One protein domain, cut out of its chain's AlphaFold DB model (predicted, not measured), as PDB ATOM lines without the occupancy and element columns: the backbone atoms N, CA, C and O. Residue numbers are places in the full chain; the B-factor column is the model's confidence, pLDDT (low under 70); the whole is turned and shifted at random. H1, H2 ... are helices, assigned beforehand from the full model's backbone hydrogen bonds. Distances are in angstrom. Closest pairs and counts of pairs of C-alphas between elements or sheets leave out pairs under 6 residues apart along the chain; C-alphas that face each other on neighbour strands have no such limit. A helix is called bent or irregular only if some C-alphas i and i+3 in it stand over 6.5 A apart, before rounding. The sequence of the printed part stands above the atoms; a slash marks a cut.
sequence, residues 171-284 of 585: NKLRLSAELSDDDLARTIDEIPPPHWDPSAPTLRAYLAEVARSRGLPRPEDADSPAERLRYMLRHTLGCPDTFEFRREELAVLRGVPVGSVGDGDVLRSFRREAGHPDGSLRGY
ATOM      1  N   ASN A 171       4.192  -8.467  19.435       96.38
ATOM      2  CA  ASN A 171       3.755  -9.045  18.166       96.38
ATOM      3  C   ASN A 171       2.325  -9.602  18.206       96.38
ATOM      4  O   ASN A 171       1.713  -9.741  17.150       96.38
ATOM      5  N   LYS A 172       1.744  -9.847  19.392       96.81
ATOM      6  CA  LYS A 172       0.353 -10.314  19.525       96.81
ATOM      7  C   LYS A 172      -0.680  -9.245  19.213       96.81
ATOM      8  O   LYS A 172      -1.810  -9.602  18.892       96.81
ATOM      9  N   LEU A 173      -0.312  -7.962  19.230       97.00
ATOM     10  CA  LEU A 173      -1.223  -6.876  18.847       97.00
ATOM     11  C   LEU A 173      -1.743  -7.045  17.409       97.00
ATOM     12  O   LEU A 173      -2.875  -6.677  17.110       97.00
ATOM     13  N   ARG A 174      -0.970  -7.691  16.524       95.19
ATOM     14  CA  ARG A 174      -1.394  -7.935  15.136       95.19
ATOM     15  C   ARG A 174      -2.571  -8.907  15.027       95.19
ATOM     16  O   ARG A 174      -3.294  -8.863  14.034       95.19
ATOM     17  N   LEU A 175      -2.774  -9.766  16.035       95.56
ATOM     18  CA  LEU A 175      -3.837 -10.773  16.038       95.56
ATOM     19  C   LEU A 175      -5.228 -10.132  16.041       95.56
ATOM     20  O   LEU A 175      -6.151 -10.735  15.506       95.56
ATOM     21  N   SER A 176      -5.381  -8.919  16.588       94.44
ATOM     22  CA  SER A 176      -6.649  -8.180  16.549       94.44
ATOM     23  C   SER A 176      -7.119  -7.959  15.109       94.44
ATOM     24  O   SER A 176      -8.253  -8.284  14.774       94.44
ATOM     25  N   ALA A 177      -6.216  -7.485  14.246       95.62
ATOM     26  CA  ALA A 177      -6.523  -7.197  12.850       95.62
ATOM     27  C   ALA A 177      -6.510  -8.460  11.978       95.62
ATOM     28  O   ALA A 177      -7.425  -8.662  11.186       95.62
ATOM     29  N   GLU A 178      -5.496  -9.316  12.126       95.44
ATOM     30  CA  GLU A 178      -5.266 -10.473  11.237       95.44
ATOM     31  C   GLU A 178      -6.170 -11.673  11.539       95.44
ATOM     32  O   GLU A 178      -6.330 -12.564  10.712       95.44
ATOM     33  N   LEU A 179      -6.800 -11.698  12.716       95.00
ATOM     34  CA  LEU A 179      -7.858 -12.654  13.036       95.00
ATOM     35  C   LEU A 179      -9.230 -11.987  13.114       95.00
ATOM     36  O   LEU A 179     -10.147 -12.613  13.643       95.00
ATOM     37  N   SER A 180      -9.394 -10.751  12.636       94.69
ATOM     38  CA  SER A 180     -10.719 -10.134  12.503       94.69
ATOM     39  C   SER A 180     -11.559 -10.892  11.471       94.69
ATOM     40  O   SER A 180     -11.014 -11.524  10.566       94.69
ATOM     41  N   ASP A 181     -12.885 -10.847  11.594       93.88
ATOM     42  CA  ASP A 181     -13.760 -11.538  10.639       93.88
ATOM     43  C   ASP A 181     -13.562 -10.991   9.205       93.88
ATOM     44  O   ASP A 181     -13.520 -11.768   8.253       93.88
ATOM     45  N   ASP A 182     -13.289  -9.688   9.067       93.44
ATOM     46  CA  ASP A 182     -12.975  -9.035   7.789       93.44
ATOM     47  C   ASP A 182     -11.655  -9.516   7.161       93.44
ATOM     48  O   ASP A 182     -11.529  -9.557   5.936       93.44
ATOM     49  N   ASP A 183     -10.627  -9.833   7.957       94.31
ATOM     50  CA  ASP A 183      -9.356 -10.359   7.434       94.31
ATOM     51  C   ASP A 183      -9.435 -11.865   7.154       94.31
ATOM     52  O   ASP A 183      -8.872 -12.351   6.172       94.31
ATOM     53  N   LEU A 184     -10.221 -12.601   7.943       94.25
ATOM     54  CA  LEU A 184     -10.491 -14.018   7.705       94.25
ATOM     55  C   LEU A 184     -11.341 -14.269   6.452       94.25
ATOM     56  O   LEU A 184     -11.204 -15.327   5.848       94.25
ATOM     57  N   ALA A 185     -12.161 -13.304   6.028       94.62
ATOM     58  CA  ALA A 185     -12.940 -13.390   4.791       94.62
ATOM     59  C   ALA A 185     -12.090 -13.299   3.506       94.62
ATOM     60  O   ALA A 185     -12.585 -13.607   2.422       94.62
ATOM     61  N   ARG A 186     -10.821 -12.878   3.607       94.50
ATOM     62  CA  ARG A 186      -9.895 -12.810   2.465       94.50
ATOM     63  C   ARG A 186      -9.598 -14.195   1.919       94.50
ATOM     64  O   ARG A 186      -9.517 -15.163   2.675       94.50
ATOM     65  N   THR A 187      -9.343 -14.270   0.625       95.25
ATOM     66  CA  THR A 187      -8.843 -15.485  -0.016       95.25
ATOM     67  C   THR A 187      -7.401 -15.776   0.412       95.25
ATOM     68  O   THR A 187      -6.645 -14.879   0.791       95.25
ATOM     69  N   ILE A 188      -6.998 -17.045   0.346       95.50
ATOM     70  CA  ILE A 188      -5.680 -17.486   0.830       95.50
ATOM     71  C   ILE A 188      -4.498 -16.883   0.053       95.50
ATOM     72  O   ILE A 188      -3.395 -16.829   0.591       95.50
ATOM     73  N   ASP A 189      -4.720 -16.416  -1.180       94.81
ATOM     74  CA  ASP A 189      -3.700 -15.763  -2.018       94.81
ATOM     75  C   ASP A 189      -3.494 -14.288  -1.687       94.81
ATOM     76  O   ASP A 189      -2.446 -13.720  -1.988       94.81
ATOM     77  N   GLU A 190      -4.481 -13.652  -1.061       93.25
ATOM     78  CA  GLU A 190      -4.383 -12.241  -0.703       93.25
ATOM     79  C   GLU A 190      -3.501 -12.027   0.527       93.25
ATOM     80  O   GLU A 190      -3.097 -10.892   0.774       93.25
ATOM     81  N   ILE A 191      -3.223 -13.066   1.320       92.75
ATOM     82  CA  ILE A 191      -2.433 -12.971   2.553       92.75
ATOM     83  C   ILE A 191      -0.941 -13.124   2.219       92.75
ATOM     84  O   ILE A 191      -0.508 -14.216   1.841       92.75
ATOM     85  N   PRO A 192      -0.129 -12.059   2.371       90.50
ATOM     86  CA  PRO A 192       1.286 -12.119   2.038       90.50
ATOM     87  C   PRO A 192       2.083 -12.937   3.071       90.50
ATOM     88  O   PRO A 192       1.701 -12.991   4.246       90.50
ATOM     89  N   PRO A 193       3.221 -13.534   2.669       91.19
ATOM     90  CA  PRO A 193       4.178 -14.106   3.614       91.19
ATOM     91  C   PRO A 193       4.796 -13.014   4.514       91.19
ATOM     92  O   PRO A 193       4.728 -11.822   4.187       91.19
ATOM     93  N   PRO A 194       5.409 -13.385   5.655       92.00
ATOM     94  CA  PRO A 194       6.067 -12.424   6.536       92.00
ATOM     95  C   PRO A 194       7.222 -11.711   5.820       92.00
ATOM     96  O   PRO A 194       8.141 -12.339   5.307       92.00
ATOM     97  N   HIS A 195       7.207 -10.379   5.830       91.94
ATOM     98  CA  HIS A 195       8.170  -9.568   5.077       91.94
ATOM     99  C   HIS A 195       9.611  -9.626   5.619       91.94
ATOM    100  O   HIS A 195      10.536  -9.205   4.932       91.94
ATOM    101  N   TRP A 196       9.801 -10.121   6.845       91.06
ATOM    102  CA  TRP A 196      11.103 -10.275   7.505       91.06
ATOM    103  C   TRP A 196      11.728 -11.662   7.321       91.06
ATOM    104  O   TRP A 196      12.888 -11.852   7.675       91.06
ATOM    105  N   ASP A 197      10.984 -12.633   6.783       91.50
ATOM    106  CA  ASP A 197      11.499 -13.972   6.492       91.50
ATOM    107  C   ASP A 197      11.117 -14.387   5.063       91.50
ATOM    108  O   ASP A 197      10.073 -15.011   4.848       91.50
ATOM    109  N   PRO A 198      11.974 -14.080   4.073       89.44
ATOM    110  CA  PRO A 198      11.753 -14.471   2.683       89.44
ATOM    111  C   PRO A 198      11.686 -15.990   2.458       89.44
ATOM    112  O   PRO A 198      11.264 -16.422   1.388       89.44
ATOM    113  N   SER A 199      12.126 -16.803   3.427       92.31
ATOM    114  CA  SER A 199      12.096 -18.266   3.337       92.31
ATOM    115  C   SER A 199      10.797 -18.885   3.857       92.31
ATOM    116  O   SER A 199      10.555 -20.077   3.650       92.31
ATOM    117  N   ALA A 200       9.947 -18.094   4.519       94.12
ATOM    118  CA  ALA A 200       8.695 -18.579   5.073       94.12
ATOM    119  C   ALA A 200       7.706 -18.985   3.961       94.12
ATOM    120  O   ALA A 200       7.560 -18.279   2.959       94.12
ATOM    121  N   PRO A 201       6.969 -20.099   4.129       95.75
ATOM    122  CA  PRO A 201       5.965 -20.510   3.159       95.75
ATOM    123  C   PRO A 201       4.795 -19.522   3.120       95.75
ATOM    124  O   PRO A 201       4.418 -18.935   4.138       95.75
ATOM    125  N   THR A 202       4.160 -19.392   1.954       96.81
ATOM    126  CA  THR A 202       2.873 -18.692   1.831       96.81
ATOM    127  C   THR A 202       1.763 -19.461   2.551       96.81
ATOM    128  O   THR A 202       1.870 -20.675   2.762       96.81
ATOM    129  N   LEU A 203       0.658 -18.781   2.882       97.06
ATOM    130  CA  LEU A 203      -0.514 -19.439   3.467       97.06
ATOM    131  C   LEU A 203      -1.038 -20.565   2.562       97.06
ATOM    132  O   LEU A 203      -1.313 -21.661   3.046       97.06
ATOM    133  N   ARG A 204      -1.094 -20.343   1.239       97.50
ATOM    134  CA  ARG A 204      -1.461 -21.382   0.263       97.50
ATOM    135  C   ARG A 204      -0.546 -22.605   0.342       97.50
ATOM    136  O   ARG A 204      -1.047 -23.727   0.347       97.50
ATOM    137  N   ALA A 205       0.774 -22.409   0.384       97.19
ATOM    138  CA  ALA A 205       1.725 -23.519   0.443       97.19
ATOM    139  C   ALA A 205       1.548 -24.344   1.728       97.19
ATOM    140  O   ALA A 205       1.509 -25.572   1.670       97.19
ATOM    141  N   TYR A 206       1.359 -23.668   2.864       97.69
ATOM    142  CA  TYR A 206       1.049 -24.311   4.139       97.69
ATOM    143  C   TYR A 206      -0.271 -25.097   4.089       97.69
ATOM    144  O   TYR A 206      -0.301 -26.282   4.414       97.69
ATOM    145  N   LEU A 207      -1.360 -24.481   3.618       98.25
ATOM    146  CA  LEU A 207      -2.665 -25.143   3.541       98.25
ATOM    147  C   LEU A 207      -2.672 -26.314   2.552       98.25
ATOM    148  O   LEU A 207      -3.381 -27.289   2.777       98.25
ATOM    149  N   ALA A 208      -1.849 -26.279   1.501       98.19
ATOM    150  CA  ALA A 208      -1.670 -27.418   0.604       98.19
ATOM    151  C   ALA A 208      -1.019 -28.623   1.309       98.19
ATOM    152  O   ALA A 208      -1.388 -29.769   1.039       98.19
ATOM    153  N   GLU A 209      -0.075 -28.389   2.225       97.88
ATOM    154  CA  GLU A 209       0.508 -29.438   3.071       97.88
ATOM    155  C   GLU A 209      -0.526 -29.994   4.063       97.88
ATOM    156  O   GLU A 209      -0.671 -31.213   4.201       97.88
ATOM    157  N   VAL A 210      -1.308 -29.114   4.696       98.00
ATOM    158  CA  VAL A 210      -2.383 -29.512   5.617       98.00
ATOM    159  C   VAL A 210      -3.462 -30.318   4.888       98.00
ATOM    160  O   VAL A 210      -3.831 -31.395   5.351       98.00
ATOM    161  N   ALA A 211      -3.917 -29.864   3.719       98.25
ATOM    162  CA  ALA A 211      -4.901 -30.576   2.908       98.25
ATOM    163  C   ALA A 211      -4.403 -31.974   2.524       98.25
ATOM    164  O   ALA A 211      -5.114 -32.958   2.724       98.25
ATOM    165  N   ARG A 212      -3.143 -32.086   2.080       98.12
ATOM    166  CA  ARG A 212      -2.519 -33.375   1.749       98.12
ATOM    167  C   ARG A 212      -2.460 -34.314   2.951       98.12
ATOM    168  O   ARG A 212      -2.784 -35.488   2.806       98.12
ATOM    169  N   SER A 213      -2.080 -33.813   4.128       97.69
ATOM    170  CA  SER A 213      -2.002 -34.643   5.342       97.69
ATOM    171  C   SER A 213      -3.373 -35.094   5.861       97.69
ATOM    172  O   SER A 213      -3.461 -36.127   6.519       97.69
ATOM    173  N   ARG A 214      -4.447 -34.364   5.529       97.50
ATOM    174  CA  ARG A 214      -5.837 -34.681   5.912       97.50
ATOM    175  C   ARG A 214      -6.649 -35.382   4.818       97.50
ATOM    176  O   ARG A 214      -7.816 -35.684   5.049       97.50
ATOM    177  N   GLY A 215      -6.072 -35.633   3.643       97.44
ATOM    178  CA  GLY A 215      -6.793 -36.217   2.504       97.44
ATOM    179  C   GLY A 215      -7.881 -35.305   1.920       97.44
ATOM    180  O   GLY A 215      -8.862 -35.800   1.370       97.44
ATOM    181  N   LEU A 216      -7.731 -33.985   2.058       97.56
ATOM    182  CA  LEU A 216      -8.657 -32.994   1.509       97.56
ATOM    183  C   LEU A 216      -8.294 -32.678   0.047       97.56
ATOM    184  O   LEU A 216      -7.105 -32.626  -0.284       97.56
ATOM    185  N   PRO A 217      -9.284 -32.459  -0.840       96.56
ATOM    186  CA  PRO A 217      -9.024 -32.356  -2.272       96.56
ATOM    187  C   PRO A 217      -8.333 -31.048  -2.673       96.56
ATOM    188  O   PRO A 217      -7.577 -31.046  -3.645       96.56
ATOM    189  N   ARG A 218      -8.565 -29.941  -1.954       97.00
ATOM    190  CA  ARG A 218      -7.959 -28.636  -2.254       97.00
ATOM    191  C   ARG A 218      -7.458 -27.934  -0.983       97.00
ATOM    192  O   ARG A 218      -8.015 -28.162   0.091       97.00
ATOM    193  N   PRO A 219      -6.442 -27.052  -1.085       96.56
ATOM    194  CA  PRO A 219      -5.972 -26.232   0.039       96.56
ATOM    195  C   PRO A 219      -7.083 -25.421   0.718       96.56
ATOM    196  O   PRO A 219      -7.090 -25.287   1.937       96.56
ATOM    197  N   GLU A 220      -8.040 -24.914  -0.059       96.69
ATOM    198  CA  GLU A 220      -9.177 -24.121   0.418       96.69
ATOM    199  C   GLU A 220     -10.094 -24.925   1.351       96.69
ATOM    200  O   GLU A 220     -10.684 -24.360   2.263       96.69
ATOM    201  N   ASP A 221     -10.163 -26.251   1.183       97.06
ATOM    202  CA  ASP A 221     -10.962 -27.125   2.048       97.06
ATOM    203  C   ASP A 221     -10.313 -27.323   3.437       97.06
ATOM    204  O   ASP A 221     -10.970 -27.777   4.375       97.06
ATOM    205  N   ALA A 222      -9.027 -26.977   3.585       97.31
ATOM    206  CA  ALA A 222      -8.317 -26.938   4.866       97.31
ATOM    207  C   ALA A 222      -8.332 -25.546   5.524       97.31
ATOM    208  O   ALA A 222      -7.944 -25.419   6.689       97.31
ATOM    209  N   ASP A 223      -8.748 -24.504   4.799       97.56
ATOM    210  CA  ASP A 223      -8.718 -23.129   5.284       97.56
ATOM    211  C   ASP A 223      -9.758 -22.912   6.385       97.56
ATOM    212  O   ASP A 223     -10.967 -23.040   6.194       97.56
ATOM    213  N   SER A 224      -9.276 -22.581   7.577       96.50
ATOM    214  CA  SER A 224     -10.125 -22.247   8.710       96.50
ATOM    215  C   SER A 224      -9.439 -21.207   9.589       96.50
ATOM    216  O   SER A 224      -8.207 -21.126   9.606       96.50
ATOM    217  N   PRO A 225     -10.195 -20.454  10.406       97.25
ATOM    218  CA  PRO A 225      -9.606 -19.506  11.349       97.25
ATOM    219  C   PRO A 225      -8.568 -20.137  12.293       97.25
ATOM    220  O   PRO A 225      -7.573 -19.501  12.639       97.25
ATOM    221  N   ALA A 226      -8.773 -21.398  12.686       97.69
ATOM    222  CA  ALA A 226      -7.830 -22.135  13.522       97.69
ATOM    223  C   ALA A 226      -6.536 -22.479  12.766       97.69
ATOM    224  O   ALA A 226      -5.450 -22.261  13.302       97.69
ATOM    225  N   GLU A 227      -6.627 -22.941  11.514       97.62
ATOM    226  CA  GLU A 227      -5.442 -23.209  10.684       97.62
ATOM    227  C   GLU A 227      -4.681 -21.930  10.324       97.62
ATOM    228  O   GLU A 227      -3.451 -21.929  10.341       97.62
ATOM    229  N   ARG A 228      -5.370 -20.806  10.093       97.56
ATOM    230  CA  ARG A 228      -4.707 -19.506   9.902       97.56
ATOM    231  C   ARG A 228      -3.939 -19.072  11.149       97.56
ATOM    232  O   ARG A 228      -2.787 -18.659  11.040       97.56
ATOM    233  N   LEU A 229      -4.511 -19.237  12.344       97.81
ATOM    234  CA  LEU A 229      -3.783 -18.989  13.592       97.81
ATOM    235  C   LEU A 229      -2.575 -19.935  13.748       97.81
ATOM    236  O   LEU A 229      -1.493 -19.472  14.110       97.81
ATOM    237  N   ARG A 230      -2.709 -21.232  13.434       98.00
ATOM    238  CA  ARG A 230      -1.578 -22.185  13.448       98.00
ATOM    239  C   ARG A 230      -0.473 -21.777  12.474       98.00
ATOM    240  O   ARG A 230       0.700 -21.806  12.851       98.00
ATOM    241  N   TYR A 231      -0.831 -21.328  11.271       97.69
ATOM    242  CA  TYR A 231       0.110 -20.757  10.307       97.69
ATOM    243  C   TYR A 231       0.864 -19.565  10.904       97.69
ATOM    244  O   TYR A 231       2.096 -19.546  10.885       97.69
ATOM    245  N   MET A 232       0.148 -18.603  11.497       97.00
ATOM    246  CA  MET A 232       0.763 -17.425  12.112       97.00
ATOM    247  C   MET A 232       1.746 -17.815  13.218       97.00
ATOM    248  O   MET A 232       2.892 -17.357  13.201       97.00
ATOM    249  N   LEU A 233       1.320 -18.676  14.146       97.19
ATOM    250  CA  LEU A 233       2.133 -19.149  15.268       97.19
ATOM    251  C   LEU A 233       3.405 -19.859  14.785       97.19
ATOM    252  O   LEU A 233       4.499 -19.568  15.268       97.19
ATOM    253  N   ARG A 234       3.293 -20.732  13.780       96.19
ATOM    254  CA  ARG A 234       4.421 -21.510  13.256       96.19
ATOM    255  C   ARG A 234       5.377 -20.689  12.394       96.19
ATOM    256  O   ARG A 234       6.581 -20.736  12.628       96.19
ATOM    257  N   HIS A 235       4.858 -19.969  11.405       95.00
ATOM    258  CA  HIS A 235       5.666 -19.394  10.323       95.00
ATOM    259  C   HIS A 235       5.940 -17.902  10.473       95.00
ATOM    260  O   HIS A 235       6.849 -17.394   9.831       95.00
ATOM    261  N   THR A 236       5.189 -17.197  11.319       92.94
ATOM    262  CA  THR A 236       5.372 -15.746  11.486       92.94
ATOM    263  C   THR A 236       5.780 -15.353  12.907       92.94
ATOM    264  O   THR A 236       6.421 -14.324  13.086       92.94
ATOM    265  N   LEU A 237       5.450 -16.162  13.918       93.88
ATOM    266  CA  LEU A 237       5.719 -15.864  15.336       93.88
ATOM    267  C   LEU A 237       6.748 -16.815  15.973       93.88
ATOM    268  O   LEU A 237       7.180 -16.597  17.105       93.88
ATOM    269  N   GLY A 238       7.160 -17.865  15.253       92.56
ATOM    270  CA  GLY A 238       8.204 -18.788  15.695       92.56
ATOM    271  C   GLY A 238       7.850 -19.553  16.972       92.56
ATOM    272  O   GLY A 238       8.725 -19.767  17.813       92.56
ATOM    273  N   CYS A 239       6.588 -19.937  17.151       94.25
ATOM    274  CA  CYS A 239       6.087 -20.704  18.294       94.25
ATOM    275  C   CYS A 239       4.988 -21.705  17.884       94.25
ATOM    276  O   CYS A 239       3.814 -21.524  18.197       94.25
ATOM    277  N   PRO A 240       5.355 -22.780  17.164       95.06
ATOM    278  CA  PRO A 240       4.387 -23.728  16.606       95.06
ATOM    279  C   PRO A 240       3.479 -24.386  17.656       95.06
ATOM    280  O   PRO A 240       2.305 -24.618  17.377       95.06
ATOM    281  N   ASP A 241       3.996 -24.638  18.858       95.62
ATOM    282  CA  ASP A 241       3.289 -25.397  19.896       95.62
ATOM    283  C   ASP A 241       2.315 -24.541  20.727       95.62
ATOM    284  O   ASP A 241       1.491 -25.077  21.467       95.62
ATOM    285  N   THR A 242       2.335 -23.205  20.581       96.94
ATOM    286  CA  THR A 242       1.510 -22.301  21.407       96.94
ATOM    287  C   THR A 242       0.017 -22.569  21.274       96.94
ATOM    288  O   THR A 242      -0.733 -22.328  22.216       96.94
ATOM    289  N   PHE A 243      -0.448 -23.058  20.120       98.06
ATOM    290  CA  PHE A 243      -1.867 -23.375  19.949       98.06
ATOM    291  C   PHE A 243      -2.314 -24.432  20.967       98.06
ATOM    292  O   PHE A 243      -3.341 -24.269  21.627       98.06
ATOM    293  N   GLU A 244      -1.517 -25.487  21.131       98.06
ATOM    294  CA  GLU A 244      -1.827 -26.587  22.042       98.06
ATOM    295  C   GLU A 244      -1.502 -26.218  23.496       98.06
ATOM    296  O   GLU A 244      -2.325 -26.470  24.374       98.06
ATOM    297  N   PHE A 245      -0.429 -25.459  23.757       97.94
ATOM    298  CA  PHE A 245      -0.201 -24.884  25.091       97.94
ATOM    299  C   PHE A 245      -1.346 -23.978  25.546       97.94
ATOM    300  O   PHE A 245      -1.732 -23.984  26.715       97.94
ATOM    301  N   ARG A 246      -1.955 -23.220  24.626       98.25
ATOM    302  CA  ARG A 246      -3.148 -22.437  24.943       98.25
ATOM    303  C   ARG A 246      -4.337 -23.335  25.271       98.25
ATOM    304  O   ARG A 246      -5.116 -22.983  26.155       98.25
ATOM    305  N   ARG A 247      -4.495 -24.470  24.587       98.56
ATOM    306  CA  ARG A 247      -5.547 -25.448  24.897       98.56
ATOM    307  C   ARG A 247      -5.386 -25.993  26.315       98.56
ATOM    308  O   ARG A 247      -6.358 -26.006  27.066       98.56
ATOM    309  N   GLU A 248      -4.166 -26.370  26.686       98.25
ATOM    310  CA  GLU A 248      -3.818 -26.823  28.036       98.25
ATOM    311  C   GLU A 248      -4.099 -25.743  29.087       98.25
ATOM    312  O   GLU A 248      -4.783 -26.005  30.077       98.25
ATOM    313  N   GLU A 249      -3.670 -24.504  28.840       97.69
ATOM    314  CA  GLU A 249      -3.907 -23.379  29.751       97.69
ATOM    315  C   GLU A 249      -5.408 -23.117  29.961       97.69
ATOM    316  O   GLU A 249      -5.869 -22.918  31.086       97.69
ATOM    317  N   LEU A 250      -6.210 -23.156  28.892       98.12
ATOM    318  CA  LEU A 250      -7.663 -22.993  28.991       98.12
ATOM    319  C   LEU A 250      -8.329 -24.145  29.745       98.12
ATOM    320  O   LEU A 250      -9.301 -23.909  30.464       98.12
ATOM    321  N   ALA A 251      -7.823 -25.367  29.594       98.00
ATOM    322  CA  ALA A 251      -8.319 -26.536  30.309       98.00
ATOM    323  C   ALA A 251      -8.097 -26.381  31.821       98.00
ATOM    324  O   ALA A 251      -9.041 -26.530  32.601       98.00
ATOM    325  N   VAL A 252      -6.891 -25.955  32.219       96.12
ATOM    326  CA  VAL A 252      -6.544 -25.639  33.613       96.12
ATOM    327  C   VAL A 252      -7.440 -24.530  34.164       96.12
ATOM    328  O   VAL A 252      -8.054 -24.703  35.213       96.12
ATOM    329  N   LEU A 253      -7.581 -23.415  33.440       95.81
ATOM    330  CA  LEU A 253      -8.386 -22.268  33.880       95.81
ATOM    331  C   LEU A 253      -9.877 -22.587  34.051       95.81
ATOM    332  O   LEU A 253     -10.561 -21.919  34.825       95.81
ATOM    333  N   ARG A 254     -10.394 -23.570  33.312       95.94
ATOM    334  CA  ARG A 254     -11.798 -23.998  33.369       95.94
ATOM    335  C   ARG A 254     -12.021 -25.193  34.298       95.94
ATOM    336  O   ARG A 254     -13.173 -25.531  34.547       95.94
ATOM    337  N   GLY A 255     -10.958 -25.842  34.775       95.75
ATOM    338  CA  GLY A 255     -11.052 -27.085  35.544       95.75
ATOM    339  C   GLY A 255     -11.637 -28.249  34.737       95.75
ATOM    340  O   GLY A 255     -12.390 -29.051  35.284       95.75
ATOM    341  N   VAL A 256     -11.334 -28.329  33.437       97.88
ATOM    342  CA  VAL A 256     -11.847 -29.371  32.524       97.88
ATOM    343  C   VAL A 256     -10.701 -30.141  31.857       97.88
ATOM    344  O   VAL A 256      -9.589 -29.623  31.776       97.88
ATOM    345  N   PRO A 257     -10.934 -31.361  31.338       97.88
ATOM    346  CA  PRO A 257      -9.931 -32.077  30.550       97.88
ATOM    347  C   PRO A 257      -9.537 -31.318  29.275       97.88
ATOM    348  O   PRO A 257     -10.390 -30.713  28.625       97.88
ATOM    349  N   VAL A 258      -8.272 -31.431  28.849       98.00
ATOM    350  CA  VAL A 258      -7.737 -30.760  27.642       98.00
ATOM    351  C   VAL A 258      -8.570 -31.054  26.391       98.00
ATOM    352  O   VAL A 258      -8.882 -30.141  25.629       98.00
ATOM    353  N   GLY A 259      -9.024 -32.300  26.217       97.56
ATOM    354  CA  GLY A 259      -9.867 -32.700  25.083       97.56
ATOM    355  C   GLY A 259     -11.257 -32.048  25.044       97.56
ATOM    356  O   GLY A 259     -11.927 -32.125  24.021       97.56
ATOM    357  N   SER A 260     -11.698 -31.397  26.128       98.00
ATOM    358  CA  SER A 260     -12.960 -30.638  26.170       98.00
ATOM    359  C   SER A 260     -12.820 -29.202  25.655       98.00
ATOM    360  O   SER A 260     -13.821 -28.510  25.490       98.00
ATOM    361  N   VAL A 261     -11.593 -28.729  25.418       98.62
ATOM    362  CA  VAL A 261     -11.324 -27.394  24.874       98.62
ATOM    363  C   VAL A 261     -11.172 -27.518  23.364       98.62
ATOM    364  O   VAL A 261     -10.217 -28.126  22.882       98.62
ATOM    365  N   GLY A 262     -12.105 -26.945  22.604       98.31
ATOM    366  CA  GLY A 262     -12.089 -27.004  21.140       98.31
ATOM    367  C   GLY A 262     -11.205 -25.930  20.498       98.31
ATOM    368  O   GLY A 262     -10.827 -24.945  21.128       98.31
ATOM    369  N   ASP A 263     -10.933 -26.055  19.199       98.44
ATOM    370  CA  ASP A 263     -10.149 -25.060  18.445       98.44
ATOM    371  C   ASP A 263     -10.774 -23.655  18.492       98.44
ATOM    372  O   ASP A 263     -10.071 -22.649  18.596       98.44
ATOM    373  N   GLY A 264     -12.108 -23.582  18.493       97.88
ATOM    374  CA  GLY A 264     -12.837 -22.324  18.645       97.88
ATOM    375  C   GLY A 264     -12.621 -21.651  20.005       97.88
ATOM    376  O   GLY A 264     -12.652 -20.424  20.087       97.88
ATOM    377  N   ASP A 265     -12.367 -22.416  21.072       98.25
ATOM    378  CA  ASP A 265     -12.018 -21.855  22.381       98.25
ATOM    379  C   ASP A 265     -10.637 -21.210  22.374       98.25
ATOM    380  O   ASP A 265     -10.473 -20.098  22.884       98.25
ATOM    381  N   VAL A 266      -9.665 -21.889  21.762       98.31
ATOM    382  CA  VAL A 266      -8.298 -21.383  21.600       98.31
ATOM    383  C   VAL A 266      -8.318 -20.086  20.796       98.31
ATOM    384  O   VAL A 266      -7.796 -19.068  21.257       98.31
ATOM    385  N   LEU A 267      -9.004 -20.076  19.650       96.94
ATOM    386  CA  LEU A 267      -9.139 -18.887  18.808       96.94
ATOM    387  C   LEU A 267      -9.778 -17.709  19.559       96.94
ATOM    388  O   LEU A 267      -9.246 -16.597  19.531       96.94
ATOM    389  N   ARG A 268     -10.897 -17.945  20.262       96.50
ATOM    390  CA  ARG A 268     -11.555 -16.910  21.079       96.50
ATOM    391  C   ARG A 268     -10.621 -16.355  22.148       96.50
ATOM    392  O   ARG A 268     -10.624 -15.150  22.383       96.50
ATOM    393  N   SER A 269      -9.812 -17.208  22.775       97.56
ATOM    394  CA  SER A 269      -8.818 -16.764  23.750       97.56
ATOM    395  C   SER A 269      -7.778 -15.840  23.116       97.56
ATOM    396  O   SER A 269      -7.572 -14.744  23.626       97.56
ATOM    397  N   PHE A 270      -7.169 -16.213  21.987       96.69
ATOM    398  CA  PHE A 270      -6.184 -15.353  21.317       96.69
ATOM    399  C   PHE A 270      -6.757 -13.999  20.891       96.69
ATOM    400  O   PHE A 270      -6.131 -12.976  21.165       96.69
ATOM    401  N   ARG A 271      -7.962 -13.977  20.303       93.81
ATOM    402  CA  ARG A 271      -8.662 -12.728  19.948       93.81
ATOM    403  C   ARG A 271      -8.887 -11.829  21.169       93.81
ATOM    404  O   ARG A 271      -8.772 -10.611  21.077       93.81
ATOM    405  N   ARG A 272      -9.191 -12.426  22.324       95.25
ATOM    406  CA  ARG A 272      -9.456 -11.693  23.565       95.25
ATOM    407  C   ARG A 272      -8.188 -11.117  24.202       95.25
ATOM    408  O   ARG A 272      -8.218  -9.974  24.639       95.25
ATOM    409  N   GLU A 273      -7.099 -11.881  24.290       95.81
ATOM    410  CA  GLU A 273      -5.988 -11.549  25.200       95.81
ATOM    411  C   GLU A 273      -5.245 -10.243  24.871       95.81
ATOM    412  O   GLU A 273      -4.846  -9.553  25.806       95.81
ATOM    413  N   ALA A 274      -5.083  -9.881  23.594       86.06
ATOM    414  CA  ALA A 274      -4.417  -8.634  23.189       86.06
ATOM    415  C   ALA A 274      -5.395  -7.480  22.881       86.06
ATOM    416  O   ALA A 274      -5.050  -6.309  23.053       86.06
ATOM    417  N   GLY A 275      -6.608  -7.805  22.417       85.50
ATOM    418  CA  GLY A 275      -7.588  -6.829  21.928       85.50
ATOM    419  C   GLY A 275      -8.610  -6.357  22.961       85.50
ATOM    420  O   GLY A 275      -9.096  -5.231  22.869       85.50
ATOM    421  N   HIS A 276      -8.942  -7.185  23.953       93.06
ATOM    422  CA  HIS A 276      -9.980  -6.871  24.934       93.06
ATOM    423  C   HIS A 276      -9.391  -6.148  26.160       93.06
ATOM    424  O   HIS A 276      -8.330  -6.564  26.629       93.06
ATOM    425  N   PRO A 277     -10.071  -5.139  26.748       90.44
ATOM    426  CA  PRO A 277      -9.605  -4.455  27.966       90.44
ATOM    427  C   PRO A 277      -9.293  -5.408  29.130       90.44
ATOM    428  O   PRO A 277      -8.288  -5.257  29.810       90.44
ATOM    429  N   ASP A 278     -10.113  -6.448  29.297       93.62
ATOM    430  CA  ASP A 278      -9.914  -7.492  30.316       93.62
ATOM    431  C   ASP A 278      -8.992  -8.651  29.872       93.62
ATOM    432  O   ASP A 278      -8.978  -9.720  30.497       93.62
ATOM    433  N   GLY A 279      -8.301  -8.518  28.737       97.19
ATOM    434  CA  GLY A 279      -7.287  -9.471  28.280       97.19
ATOM    435  C   GLY A 279      -6.089  -9.474  29.228       97.19
ATOM    436  O   GLY A 279      -5.648  -8.422  29.687       97.19
ATOM    437  N   SER A 280      -5.542 -10.644  29.553       97.75
ATOM    438  CA  SER A 280      -4.448 -10.723  30.533       97.75
ATOM    439  C   SER A 280      -3.144 -10.202  29.944       97.75
ATOM    440  O   SER A 280      -2.435  -9.455  30.615       97.75
ATOM    441  N   LEU A 281      -2.866 -10.527  28.676       98.19
ATOM    442  CA  LEU A 281      -1.750  -9.929  27.941       98.19
ATOM    443  C   LEU A 281      -1.946  -8.416  27.765       98.19
ATOM    444  O   LEU A 281      -1.007  -7.654  27.972       98.19
ATOM    445  N   ARG A 282      -3.167  -7.952  27.467       97.81
ATOM    446  CA  ARG A 282      -3.485  -6.518  27.424       97.81
ATOM    447  C   ARG A 282      -3.149  -5.827  28.749       97.81
ATOM    448  O   ARG A 282      -2.451  -4.818  28.740       97.81
ATOM    449  N   GLY A 283      -3.579  -6.401  29.872       98.19
ATOM    450  CA  GLY A 283      -3.279  -5.878  31.206       98.19
ATOM    451  C   GLY A 283      -1.788  -5.908  31.561       98.19
ATOM    452  O   GLY A 283      -1.323  -5.031  32.285       98.19
ATOM    453  N   TYR A 284      -1.027  -6.877  31.043       98.75
ATOM    454  CA  TYR A 284       0.435  -6.892  31.140       98.75
ATOM    455  C   TYR A 284       1.058  -5.737  30.346       98.75
ATOM    456  O   TYR A 284       1.810  -4.949  30.912       98.75
TER     457      TYR A 284
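What this domain is: This is residues 171 to 284 of the 585 residues of the protein "Hypothetical protein" of Corethron hystrix (UniProt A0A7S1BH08). Picture H5 in the middle of a set of crossed helices: H3 with the short H4 packed on it lies on one side, and H6 and H7, meeting about perpendicular, lie on the other. H8 makes a corner with H7 at the end of H7 near Gly 275, the short H1 packs on H7 near that same end, and a long link, residues 185 to 202, leads from H2 to H3 far from the middle. You have 114 residues with eight named helices, H1 to H8 in order, and no named strand; the class is all helix. The whole is compact, with a radius of gyration of the C-alphas of 14.6 A, and rounded, spanning 38 by 30 by 25 A.

How they stand to each other: Start at H1, residues 174 to 178, which touches residues 270 to 275 of H7, residues 263 to 275; their closest C-alphas, of Ser 176 and Gly 275, are 5.6 A apart. H2, residues 181 to 184, is close to H1 but not clearly touching, with C-alphas 177 and 183 at 6.9 A. H3, residues 203 to 214, touches H4, residues 219 to 222, closest at C-alphas 208 and 219, 4.5 A. H3 also touches H5, residues 225 to 236, at a steep tilt of 63 degrees, opposite ways, closest at C-alphas 203 and 231, 7.0 A. H5 touches H6, residues 242 to 254, at a steep tilt of 55 degrees, opposite ways, closest at C-alphas 230 and 243, 6.6 A. H7 is the hub: it touches H5 at a steep tilt of 61 degrees, the same way, closest at C-alphas 226 and 263, 6.2 A. H7 touches H6 about perpendicular, at 89 degrees, closest at C-alphas 247 and 266, 5.9 A. H8, residues 280 to 284, and H7 touch only at the corner, with C-alphas 274 and 282 at 4.8 A. Every O i to N i+4 pair is within hydrogen-bond range in H1, H3, H5, H6 and H8, and 7 of 9 are in H7; H2 and H4 are too short for such a pair.

Where its parts are: Find C-alpha 174 at (-1.394, -7.935, 15.136), where H1 begins; it is 6.1 A long, and H2 5.0 A. H3 is 16.3 A, H4 5.4 A, H5 15.4 A and H6 18.0 A. H5 is neither bent nor irregular, but only just: C-alphas 233 and 236 are 6.0 A apart. H7, 18.7 A long, is only just irregular, with C-alphas 271 and 274 at 6.7 A. H8, 6.2 A, ends at C-alpha 284 (0.435, -6.892, 31.140).

The domain as a whole: The two farthest C-alphas, of Pro 217 and Gly 283, are 43.1 A apart. The printed part has no cut, its one long link joins H2 to H3, and no printed residue is under 70 in pLDDT.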